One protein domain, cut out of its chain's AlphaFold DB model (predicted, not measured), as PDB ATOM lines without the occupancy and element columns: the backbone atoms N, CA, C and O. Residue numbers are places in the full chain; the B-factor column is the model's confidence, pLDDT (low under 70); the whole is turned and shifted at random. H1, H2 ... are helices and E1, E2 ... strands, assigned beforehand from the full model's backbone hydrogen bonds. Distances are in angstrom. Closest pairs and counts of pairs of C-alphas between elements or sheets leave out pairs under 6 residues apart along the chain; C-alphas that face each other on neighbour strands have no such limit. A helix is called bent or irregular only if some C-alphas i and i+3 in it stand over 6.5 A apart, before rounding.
ATOM      1  N   ASP A  35      28.625  42.375  34.957       92.19
ATOM      2  CA  ASP A  35      28.723  41.572  36.178       92.19
ATOM      3  C   ASP A  35      27.370  41.152  36.778       92.19
ATOM      4  O   ASP A  35      27.311  40.163  37.508       92.19
ATOM      5  N   LEU A  36      26.291  41.867  36.454       94.06
ATOM      6  CA  LEU A  36      24.930  41.603  36.933       94.06
ATOM      7  C   LEU A  36      24.060  40.857  35.917       94.06
ATOM      8  O   LEU A  36      22.962  40.415  36.267       94.06
ATOM      9  N   GLN A  37      24.509  40.750  34.666       94.38
ATOM     10  CA  GLN A  37      23.752  40.073  33.623       94.38
ATOM     11  C   GLN A  37      23.768  38.552  33.797       94.38
ATOM     12  O   GLN A  37      24.706  37.955  34.322       94.38
ATOM     13  N   GLU A  38      22.722  37.910  33.295       93.56
ATOM     14  CA  GLU A  38      22.710  36.486  33.009       93.56
ATOM     15  C   GLU A  38      23.581  36.192  31.783       93.56
ATOM     16  O   GLU A  38      23.840  37.045  30.927       93.56
ATOM     17  N   TYR A  39      24.068  34.956  31.719       93.12
ATOM     18  CA  TYR A  39      25.019  34.529  30.706       93.12
ATOM     19  C   TYR A  39      24.483  33.320  29.969       93.12
ATOM     20  O   TYR A  39      24.064  32.345  30.593       93.12
ATOM     21  N   ASP A  40      24.625  33.361  28.653       92.44
ATOM     22  CA  ASP A  40      24.496  32.175  27.826       92.44
ATOM     23  C   ASP A  40      25.889  31.582  27.599       92.44
ATOM     24  O   ASP A  40      26.891  32.299  27.518       92.44
ATOM     25  N   GLU A  41      25.962  30.263  27.460       93.81
ATOM     26  CA  GLU A  41      27.161  29.604  26.950       93.81
ATOM     27  C   GLU A  41      27.029  29.452  25.440       93.81
ATOM     28  O   GLU A  41      26.037  28.916  24.942       93.81
ATOM     29  N   ALA A  42      28.026  29.935  24.703       93.44
ATOM     30  CA  ALA A  42      27.989  29.922  23.251       93.44
ATOM     31  C   ALA A  42      29.364  29.695  22.626       93.44
ATOM     32  O   ALA A  42      30.396  30.065  23.188       93.44
ATOM     33  N   VAL A  43      29.365  29.141  21.415       93.31
ATOM     34  CA  VAL A  43      30.554  29.005  20.570       93.31
ATOM     35  C   VAL A  43      30.413  29.884  19.333       93.31
ATOM     36  O   VAL A  43      29.346  29.962  18.721       93.31
ATOM     37  N   SER A  44      31.495  30.571  18.963       91.69
ATOM     38  CA  SER A  44      31.536  31.382  17.745       91.69
ATOM     39  C   SER A  44      31.476  30.502  16.493       91.69
ATOM     40  O   SER A  44      31.891  29.341  16.506       91.69
ATOM     41  N   ILE A  45      31.016  31.060  15.371       90.56
ATOM     42  CA  ILE A  45      31.057  30.343  14.090       90.56
ATOM     43  C   ILE A  45      32.475  29.902  13.697       90.56
ATOM     44  O   ILE A  45      32.662  28.824  13.137       90.56
ATOM     45  N   GLU A  46      33.482  30.717  14.010       90.25
ATOM     46  CA  GLU A  46      34.878  30.431  13.685       90.25
ATOM     47  C   GLU A  46      35.410  29.229  14.464       90.25
ATOM     48  O   GLU A  46      36.062  28.359  13.887       90.25
ATOM     49  N   ASP A  47      35.110  29.158  15.759       91.31
ATOM     50  CA  ASP A  47      35.550  28.060  16.618       91.31
ATOM     51  C   ASP A  47      34.804  26.764  16.273       91.31
ATOM     52  O   ASP A  47      35.424  25.704  16.185       91.31
ATOM     53  N   ALA A  48      33.508  26.849  15.952       90.19
ATOM     54  CA  ALA A  48      32.736  25.699  15.484       90.19
ATOM     55  C   ALA A  48      33.267  25.142  14.150       90.19
ATOM     56  O   ALA A  48      33.410  23.930  14.001       90.19
ATOM     57  N   ARG A  49      33.630  26.005  13.190       90.69
ATOM     58  CA  ARG A  49      34.227  25.578  11.908       90.69
ATOM     59  C   ARG A  49      35.592  24.914  12.069       90.69
ATOM     60  O   ARG A  49      35.927  24.031  11.291       90.69
ATOM     61  N   LYS A  50      36.386  25.329  13.060       91.62
ATOM     62  CA  LYS A  50      37.664  24.669  13.380       91.62
ATOM     63  C   LYS A  50      37.446  23.305  14.032       91.62
ATOM     64  O   LYS A  50      38.224  22.389  13.788       91.62
ATOM     65  N   ALA A  51      36.409  23.183  14.857       91.50
ATOM     66  CA  ALA A  51      36.094  21.960  15.586       91.50
ATOM     67  C   ALA A  51      35.456  20.873  14.705       91.50
ATOM     68  O   ALA A  51      35.683  19.689  14.946       91.50
ATOM     69  N   PHE A  52      34.695  21.260  13.673       91.69
ATOM     70  CA  PHE A  52      34.007  20.332  12.776       91.69
ATOM     71  C   PHE A  52      34.527  20.428  11.336       91.69
ATOM     72  O   PHE A  52      34.122  21.329  10.600       91.69
ATOM     73  N   PRO A  53      35.353  19.459  10.895       86.06
ATOM     74  CA  PRO A  53      35.791  19.361   9.503       86.06
ATOM     75  C   PRO A  53      34.626  19.225   8.510       86.06
ATOM     76  O   PRO A  53      34.680  19.792   7.424       86.06
ATOM     77  N   ASP A  54      33.560  18.513   8.899       90.56
ATOM     78  CA  ASP A  54      32.289  18.449   8.165       90.56
ATOM     79  C   ASP A  54      31.242  19.352   8.836       90.56
ATOM     80  O   ASP A  54      30.367  18.924   9.600       90.56
ATOM     81  N   TYR A  55      31.394  20.649   8.578       88.88
ATOM     82  CA  TYR A  55      30.550  21.690   9.150       88.88
ATOM     83  C   TYR A  55      29.098  21.618   8.649       88.88
ATOM     84  O   TYR A  55      28.169  21.869   9.417       88.88
ATOM     85  N   GLU A  56      28.872  21.234   7.389       88.81
ATOM     86  CA  GLU A  56      27.518  21.098   6.837       88.81
ATOM     87  C   GLU A  56      26.737  19.980   7.535       88.81
ATOM     88  O   GLU A  56      25.572  20.168   7.905       88.81
ATOM     89  N   ALA A  57      27.379  18.836   7.791       90.88
ATOM     90  CA  ALA A  57      26.746  17.760   8.537       90.88
ATOM     91  C   ALA A  57      26.436  18.172   9.986       90.88
ATOM     92  O   ALA A  57      25.341  17.870  10.467       90.88
ATOM     93  N   PHE A  58      27.334  18.903  10.661       92.38
ATOM     94  CA  PHE A  58      27.078  19.479  11.992       92.38
ATOM     95  C   PHE A  58      25.836  20.389  11.998       92.38
ATOM     96  O   PHE A  58      24.927  20.207  12.818       92.38
ATOM     97  N   MET A  59      25.757  21.324  11.046       91.19
ATOM     98  CA  MET A  59      24.619  22.239  10.905       91.19
ATOM     99  C   MET A  59      23.312  21.474  10.684       91.19
ATOM    100  O   MET A  59      22.298  21.769  11.322       91.19
ATOM    101  N   LYS A  60      23.336  20.442   9.832       91.31
ATOM    102  CA  LYS A  60      22.170  19.606   9.531       91.31
ATOM    103  C   LYS A  60      21.713  18.777  10.733       91.31
ATOM    104  O   LYS A  60      20.511  18.737  11.003       91.31
ATOM    105  N   ARG A  61      22.636  18.146  11.473       92.81
ATOM    106  CA  ARG A  61      22.323  17.350  12.678       92.81
ATOM    107  C   ARG A  61      21.614  18.187  13.741       92.81
ATOM    108  O   ARG A  61      20.631  17.733  14.324       92.81
ATOM    109  N   ASN A  62      22.061  19.426  13.932       90.19
ATOM    110  CA  ASN A  62      21.514  20.338  14.938       90.19
ATOM    111  C   ASN A  62      20.403  21.261  14.406       90.19
ATOM    112  O   ASN A  62      19.798  22.006  15.175       90.19
ATOM    113  N   ARG A  63      20.060  21.151  13.112       89.44
ATOM    114  CA  ARG A  63      19.020  21.939  12.423       89.44
ATOM    115  C   ARG A  63      19.266  23.450  12.484       89.44
ATOM    116  O   ARG A  63      18.330  24.231  12.649       89.44
ATOM    117  N   PHE A  64      20.522  23.859  12.359       87.50
ATOM    118  CA  PHE A  64      20.894  25.267  12.309       87.50
ATOM    119  C   PHE A  64      20.753  25.846  10.899       87.50
ATOM    120  O   PHE A  64      20.855  25.134   9.901       87.50
ATOM    121  N   SER A  65      20.530  27.159  10.829       79.81
ATOM    122  CA  SER A  65      20.506  27.916   9.575       79.81
ATOM    123  C   SER A  65      21.851  28.603   9.338       79.81
ATOM    124  O   SER A  65      22.536  28.957  10.297       79.81
ATOM    125  N   GLU A  66      22.217  28.865   8.083       74.38
ATOM    126  CA  GLU A  66      23.484  29.536   7.727       74.38
ATOM    127  C   GLU A  66      23.628  30.960   8.290       74.38
ATOM    128  O   GLU A  66      24.722  31.516   8.297       74.38
ATOM    129  N   LYS A  67      22.539  31.556   8.788       75.00
ATOM    130  CA  LYS A  67      22.523  32.916   9.347       75.00
ATOM    131  C   LYS A  67      23.040  32.997  10.787       75.00
ATOM    132  O   LYS A  67      23.115  34.092  11.340       75.00
ATOM    133  N   ASN A  68      23.358  31.868  11.415       72.50
ATOM    134  CA  ASN A  68      23.783  31.848  12.809       72.50
ATOM    135  C   ASN A  68      25.205  32.413  12.949       72.50
ATOM    136  O   ASN A  68      26.153  31.873  12.385       72.50
ATOM    137  N   THR A  69      25.360  33.477  13.737       73.38
ATOM    138  CA  THR A  69      26.671  34.064  14.073       73.38
ATOM    139  C   THR A  69      27.299  33.429  15.317       73.38
ATOM    140  O   THR A  69      28.522  33.425  15.459       73.38
ATOM    141  N   ILE A  70      26.468  32.852  16.193       86.69
ATOM    142  CA  ILE A  70      26.860  32.124  17.406       86.69
ATOM    143  C   ILE A  70      26.001  30.865  17.576       86.69
ATOM    144  O   ILE A  70      24.839  30.827  17.158       86.69
ATOM    145  N   PHE A  71      26.566  29.853  18.227       89.81
ATOM    146  CA  PHE A  71      25.894  28.609  18.594       89.81
ATOM    147  C   PHE A  71      25.699  28.561  20.100       89.81
ATOM    148  O   PHE A  71      26.661  28.344  20.831       89.81
ATOM    149  N   LEU A  72      24.466  28.779  20.556       90.06
ATOM    150  CA  LEU A  72      24.115  28.633  21.967       90.06
ATOM    151  C   LEU A  72      24.124  27.148  22.342       90.06
ATOM    152  O   LEU A  72      23.568  26.318  21.614       90.06
ATOM    153  N   MET A  73      24.775  26.820  23.456       92.56
ATOM    154  CA  MET A  73      25.016  25.436  23.864       92.56
ATOM    155  C   MET A  73      23.718  24.675  24.164       92.56
ATOM    156  O   MET A  73      23.619  23.489  23.864       92.56
ATOM    157  N   ASP A  74      22.699  25.366  24.673       89.62
ATOM    158  CA  ASP A  74      21.353  24.843  24.952       89.62
ATOM    159  C   ASP A  74      20.561  24.454  23.687       89.62
ATOM    160  O   ASP A  74      19.611  23.675  23.753       89.62
ATOM    161  N   ARG A  75      20.949  24.977  22.516       89.12
ATOM    162  CA  ARG A  75      20.294  24.703  21.226       89.12
ATOM    163  C   ARG A  75      20.944  23.567  20.440       89.12
ATOM    164  O   ARG A  75      20.412  23.182  19.395       89.12
ATOM    165  N   ILE A  76      22.072  23.034  20.906       91.50
ATOM    166  CA  ILE A  76      22.737  21.882  20.290       91.50
ATOM    167  C   ILE A  76      21.987  20.616  20.713       91.50
ATOM    168  O   ILE A  76      21.862  20.317  21.896       91.50
ATOM    169  N   LYS A  77      21.464  19.870  19.736       90.00
ATOM    170  CA  LYS A  77      20.618  18.688  19.981       90.00
ATOM    171  C   LYS A  77      21.402  17.387  19.994       90.00
ATOM    172  O   LYS A  77      20.966  16.419  20.606       90.00
ATOM    173  N   ASN A  78      22.498  17.335  19.246       93.94
ATOM    174  CA  ASN A  78      23.341  16.156  19.173       93.94
ATOM    175  C   ASN A  78      24.361  16.174  20.321       93.94
ATOM    176  O   ASN A  78      25.130  17.122  20.460       93.94
ATOM    177  N   GLU A  79      24.364  15.122  21.137       92.75
ATOM    178  CA  GLU A  79      25.204  15.038  22.339       92.75
ATOM    179  C   GLU A  79      26.707  14.939  22.024       92.75
ATOM    180  O   GLU A  79      27.525  15.475  22.771       92.75
ATOM    181  N   GLU A  80      27.083  14.307  20.907       92.94
ATOM    182  CA  GLU A  80      28.485  14.203  20.477       92.94
ATOM    183  C   GLU A  80      29.024  15.576  20.054       92.94
ATOM    184  O   GLU A  80      30.092  15.997  20.501       92.94
ATOM    185  N   ASP A  81      28.246  16.318  19.264       91.62
ATOM    186  CA  ASP A  81      28.575  17.684  18.861       91.62
ATOM    187  C   ASP A  81      28.647  18.619  20.082       91.62
ATOM    188  O   ASP A  81      29.542  19.463  20.178       91.62
ATOM    189  N   LEU A  82      27.739  18.443  21.049       92.81
ATOM    190  CA  LEU A  82      27.748  19.182  22.310       92.81
ATOM    191  C   LEU A  82      29.046  18.934  23.089       92.81
ATOM    192  O   LEU A  82      29.655  19.884  23.581       92.81
ATOM    193  N   ALA A  83      29.495  17.679  23.181       93.75
ATOM    194  CA  ALA A  83      30.728  17.317  23.875       93.75
ATOM    195  C   ALA A  83      31.974  17.935  23.218       93.75
ATOM    196  O   ALA A  83      32.883  18.364  23.929       93.75
ATOM    197  N   VAL A  84      31.995  18.033  21.884       93.44
ATOM    198  CA  VAL A  84      33.073  18.692  21.127       93.44
ATOM    199  C   VAL A  84      33.080  20.206  21.353       93.44
ATOM    200  O   VAL A  84      34.147  20.805  21.484       93.44
ATOM    201  N   LEU A  85      31.903  20.835  21.418       93.06
ATOM    202  CA  LEU A  85      31.775  22.288  21.555       93.06
ATOM    203  C   LEU A  85      31.919  22.794  22.992       93.06
ATOM    204  O   LEU A  85      32.361  23.923  23.199       93.06
ATOM    205  N   LYS A  86      31.603  21.972  23.996       92.94
ATOM    206  CA  LYS A  86      31.627  22.362  25.413       92.94
ATOM    207  C   LYS A  86      32.958  22.967  25.890       92.94
ATOM    208  O   LYS A  86      32.905  23.984  26.574       92.94
ATOM    209  N   PRO A  87      34.143  22.444  25.520       94.50
ATOM    210  CA  PRO A  87      35.422  23.056  25.888       94.50
ATOM    211  C   PRO A  87      35.692  24.408  25.209       94.50
ATOM    212  O   PRO A  87      36.558  25.152  25.660       94.50
ATOM    213  N   LEU A  88      34.991  24.711  24.113       93.75
ATOM    214  CA  LEU A  88      35.137  25.944  23.334       93.75
ATOM    215  C   LEU A  88      34.109  27.011  23.729       93.75
ATOM    216  O   LEU A  88      34.201  28.154  23.273       93.75
ATOM    217  N   ALA A  89      33.123  26.637  24.547       93.69
ATOM    218  CA  ALA A  89      32.043  27.512  24.957       93.69
ATOM    219  C   ALA A  89      32.569  28.673  25.804       93.69
ATOM    220  O   ALA A  89      33.366  28.506  26.730       93.69
ATOM    221  N   LYS A  90      32.095  29.874  25.482       93.44
ATOM    222  CA  LYS A  90      32.351  31.094  26.243       93.44
ATOM    223  C   LYS A  90      31.049  31.580  26.849       93.44
ATOM    224  O   LYS A  90      29.994  31.476  26.227       93.44
ATOM    225  N   LYS A  91      31.146  32.148  28.048       92.12
ATOM    226  CA  LYS A  91      30.036  32.863  28.674       92.12
ATOM    227  C   LYS A  91      29.890  34.224  28.012       92.12
ATOM    228  O   LYS A  91      30.853  34.990  27.974       92.12
ATOM    229  N   ILE A  92      28.706  34.507  27.490       91.06
ATOM    230  CA  ILE A  92      28.382  35.772  26.836       91.06
ATOM    231  C   ILE A  92      27.203  36.399  27.586       91.06
ATOM    232  O   ILE A  92      26.193  35.717  27.763       91.06
ATOM    233  N   PRO A  93      27.305  37.671  28.011       93.00
ATOM    234  CA  PRO A  93      26.182  38.381  28.608       93.00
ATOM    235  C   PRO A  93      24.988  38.405  27.649       93.00
ATOM    236  O   PRO A  93      25.122  38.748  26.464       93.00
ATOM    237  N   ASN A  94      23.819  38.003  28.140       91.88
ATOM    238  CA  ASN A  94      22.620  37.872  27.313       91.88
ATOM    239  C   ASN A  94      21.688  39.094  27.390       91.88
ATOM    240  O   ASN A  94      20.705  39.156  26.654       91.88
ATOM    241  N   GLY A  95      22.037  40.094  28.202       94.38
ATOM    242  CA  GLY A  95      21.284  41.330  28.392       94.38
ATOM    243  C   GLY A  95      20.301  41.283  29.558       94.38
ATOM    244  O   GLY A  95      19.855  42.338  29.989       94.38
ATOM    245  N   TRP A  96      19.953  40.116  30.102       96.75
ATOM    246  CA  TRP A  96      18.980  40.032  31.193       96.75
ATOM    247  C   TRP A  96      19.628  40.269  32.547       96.75
ATOM    248  O   TRP A  96      20.594  39.604  32.893       96.75
ATOM    249  N   VAL A  97      19.060  41.167  33.345       97.38
ATOM    250  CA  VAL A  97      19.461  41.380  34.741       97.38
ATOM    251  C   VAL A  97      18.322  40.959  35.662       97.38
ATOM    252  O   VAL A  97      17.187  41.409  35.496       97.38
ATOM    253  N   ASP A  98      18.632  40.109  36.641       96.44
ATOM    254  CA  ASP A  98      17.703  39.672  37.686       96.44
ATOM    255  C   ASP A  98      17.629  40.713  38.808       96.44
ATOM    256  O   ASP A  98      18.537  40.857  39.629       96.44
ATOM    257  N   LEU A  99      16.515  41.439  38.845       96.25
ATOM    258  CA  LEU A  99      16.258  42.527  39.779       96.25
ATOM    259  C   LEU A  99      16.002  42.037  41.208       96.25
ATOM    260  O   LEU A  99      16.062  42.841  42.135       96.25
ATOM    261  N   THR A 100      15.704  40.749  41.407       94.19
ATOM    262  CA  THR A 100      15.432  40.184  42.743       94.19
ATOM    263  C   THR A 100      16.697  39.991  43.573       94.19
ATOM    264  O   THR A 100      16.627  39.865  44.794       94.19
ATOM    265  N   LYS A 101      17.860  40.002  42.913       94.12
ATOM    266  CA  LYS A 101      19.184  39.849  43.530       94.12
ATOM    267  C   LYS A 101      19.866  41.185  43.831       94.12
ATOM    268  O   LYS A 101      20.994  41.189  44.316       94.12
ATOM    269  N   LEU A 102      19.213  42.303  43.517       95.06
ATOM    270  CA  LEU A 102      19.767  43.645  43.658       95.06
ATOM    271  C   LEU A 102      19.134  44.377  44.840       95.06
ATOM    272  O   LEU A 102      17.954  44.198  45.137       95.06
ATOM    273  N   ASP A 103      19.909  45.251  45.477       95.06
ATOM    274  CA  ASP A 103      19.354  46.258  46.377       95.06
ATOM    275  C   ASP A 103      18.582  47.344  45.603       95.06
ATOM    276  O   ASP A 103      18.736  47.508  44.390       95.06
ATOM    277  N   GLU A 104      17.755  48.115  46.311       93.06
ATOM    278  CA  GLU A 104      16.881  49.129  45.705       93.06
ATOM    279  C   GLU A 104      17.641  50.241  44.962       93.06
ATOM    280  O   GLU A 104      17.165  50.732  43.936       93.06
ATOM    281  N   SER A 105      18.845  50.611  45.417       94.06
ATOM    282  CA  SER A 105      19.658  51.621  44.732       94.06
ATOM    283  C   SER A 105      20.120  51.100  43.373       94.06
ATOM    284  O   SER A 105      19.989  51.791  42.359       94.06
ATOM    285  N   LYS A 106      20.646  49.871  43.332       94.69
ATOM    286  CA  LYS A 106      21.135  49.270  42.091       94.69
ATOM    287  C   LYS A 106      19.996  48.918  41.145       94.69
ATOM    288  O   LYS A 106      20.111  49.125  39.939       94.69
ATOM    289  N   LYS A 107      18.870  48.462  41.687       95.50
ATOM    290  CA  LYS A 107      17.637  48.208  40.940       95.50
ATOM    291  C   LYS A 107      17.149  49.459  40.210       95.50
ATOM    292  O   LYS A 107      16.861  49.381  39.018       95.50
ATOM    293  N   ALA A 108      17.115  50.611  40.884       94.62
ATOM    294  CA  ALA A 108      16.736  51.882  40.267       94.62
ATOM    295  C   ALA A 108      17.695  52.284  39.131       94.62
ATOM    296  O   ALA A 108      17.248  52.706  38.063       94.62
ATOM    297  N   GLU A 109      19.005  52.101  39.327       95.94
ATOM    298  CA  GLU A 109      20.013  52.375  38.297       95.94
ATOM    299  C   GLU A 109      19.810  51.488  37.058       95.94
ATOM    300  O   GLU A 109      19.734  51.998  35.939       95.94
ATOM    301  N   VAL A 110      19.656  50.175  37.250       95.56
ATOM    302  CA  VAL A 110      19.425  49.212  36.163       95.56
ATOM    303  C   VAL A 110      18.122  49.528  35.425       95.56
ATOM    304  O   VAL A 110      18.118  49.596  34.199       95.56
ATOM    305  N   LEU A 111      17.029  49.804  36.144       94.69
ATOM    306  CA  LEU A 111      15.737  50.152  35.543       94.69
ATOM    307  C   LEU A 111      15.774  51.456  34.735       94.69
ATOM    308  O   LEU A 111      15.024  51.583  33.766       94.69
ATOM    309  N   SER A 112      16.640  52.407  35.100       94.81
ATOM    310  CA  SER A 112      16.792  53.669  34.362       94.81
ATOM    311  C   SER A 112      17.425  53.488  32.977       94.81
ATOM    312  O   SER A 112      17.116  54.249  32.060       94.81
ATOM    313  N   LYS A 113      18.283  52.470  32.813       94.12
ATOM    314  CA  LYS A 113      18.962  52.134  31.549       94.12
ATOM    315  C   LYS A 113      18.340  50.939  30.823       94.12
ATOM    316  O   LYS A 113      18.642  50.708  29.656       94.12
ATOM    317  N   GLY A 114      17.515  50.164  31.518       92.44
ATOM    318  CA  GLY A 114      16.857  48.982  30.985       92.44
ATOM    319  C   GLY A 114      15.708  49.309  30.038       92.44
ATOM    320  O   GLY A 114      15.069  50.362  30.119       92.44
TER     321      GLY A 114
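What this domain is: This is residues 35 to 114 of the 238 residues of an uncharacterized protein of Candidatus Methanomethylophilus sp (UniProt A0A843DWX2). A long twisted ribbon of two strands, E1 and E3, makes a stalk with a helical head at one end and a lone helix, H4, at the other. The head gathers H1, H2 and H3 loosely, with the short strand E2 beside the head end of E1. The printed part has 80 residues with four named helices and three named strands, in the order E1 H1 H2 E2 H3 E3 H4; the sheet runs E2 E1 E3, all antiparallel, and the class is mixed, helices and strands. The whole is loose, with a radius of gyration of the C-alphas of 16.5 A, and its outline is a rod that spans 51 by 23 by 19 A.

How they stand to each other: Begin near the first printed residue, with E1, residues 37 to 44, the inner strand of the sheet. On one side of it find E3, residues 90 to 98, antiparallel at 153 degrees; look at N 38 and O 96, 2.7 A apart, and at N 92 and O 40, 2.9 A apart, both within hydrogen-bond range. On the other side find E2, residues 70 to 72, antiparallel at 119 degrees, with N 71 and O 43 at 2.8 A. The pairing is staggered: E1 pairs with E3 over residues 37 to 42 and with E2 over residues 42 to 44. The sheet is only just strongly twisted, its C-alphas lying up to 4.0 A off its best plane. Go on from E1 through a tight link into H1, residues 45 to 51, which only grazes the sheet with residues 45 to 48. H2, residues 55 to 62, is not on the sheet; it is close to H1 but not clearly touching, with the closest C-alphas, of Arg 49 and Tyr 55, 6.0 A apart. H3, residues 79 to 88, touches H1, closest at the C-alphas of Ala 48 and Leu 85, 7.0 A apart, and their lines are only just about perpendicular at 70.0 degrees. H3 is on the sheet over E2 and E1, and runs across the strands, at 89 degrees to E1 on the local plane. E2, H3 and E3 form a split strand-helix-strand unit, two strands running the same way with E1 between them, and its crossover is right-handed. H4, residues 104 to 113, is only just on the sheet, with 5 pairs of C-alphas within 10 A, and only grazes it with residues 107 to 111; the closest C-alphas of E3 and H4, of Val 97 and Val 110, are 8.0 A apart. H4 is apart from H1, H2 and H3. In H1, H2 and H4 every O i to N i+4 pair is within hydrogen-bond range; in H3, 4 of 6 are.

Where its parts are: Find C-alpha 37 at (23.752, 40.073, 33.623); from there E1 runs 19.7 A to C-alpha 44, and it bends by 58 degrees at residue 41. H1 measures 9.9 A, H2 10.8 A and E2 6.4 A. H3 runs 14.8 A and is irregular, but only just: C-alphas 84 and 87 are 6.9 A apart. Find C-alpha 90 at (32.351, 31.094, 26.243), where E3 begins; it runs 20.5 A and bends by 76 degrees at residue 95. H4 runs 14.6 A and ends at C-alpha 113, (18.962, 52.134, 31.549).

The domain as a whole: Look to Asp 54 and Ser 105 for the two C-alphas farthest apart, 51.0 A. The printed part has no cut and no long link. The mean pLDDT of the printed part is 91.4, and no printed residue is under 70.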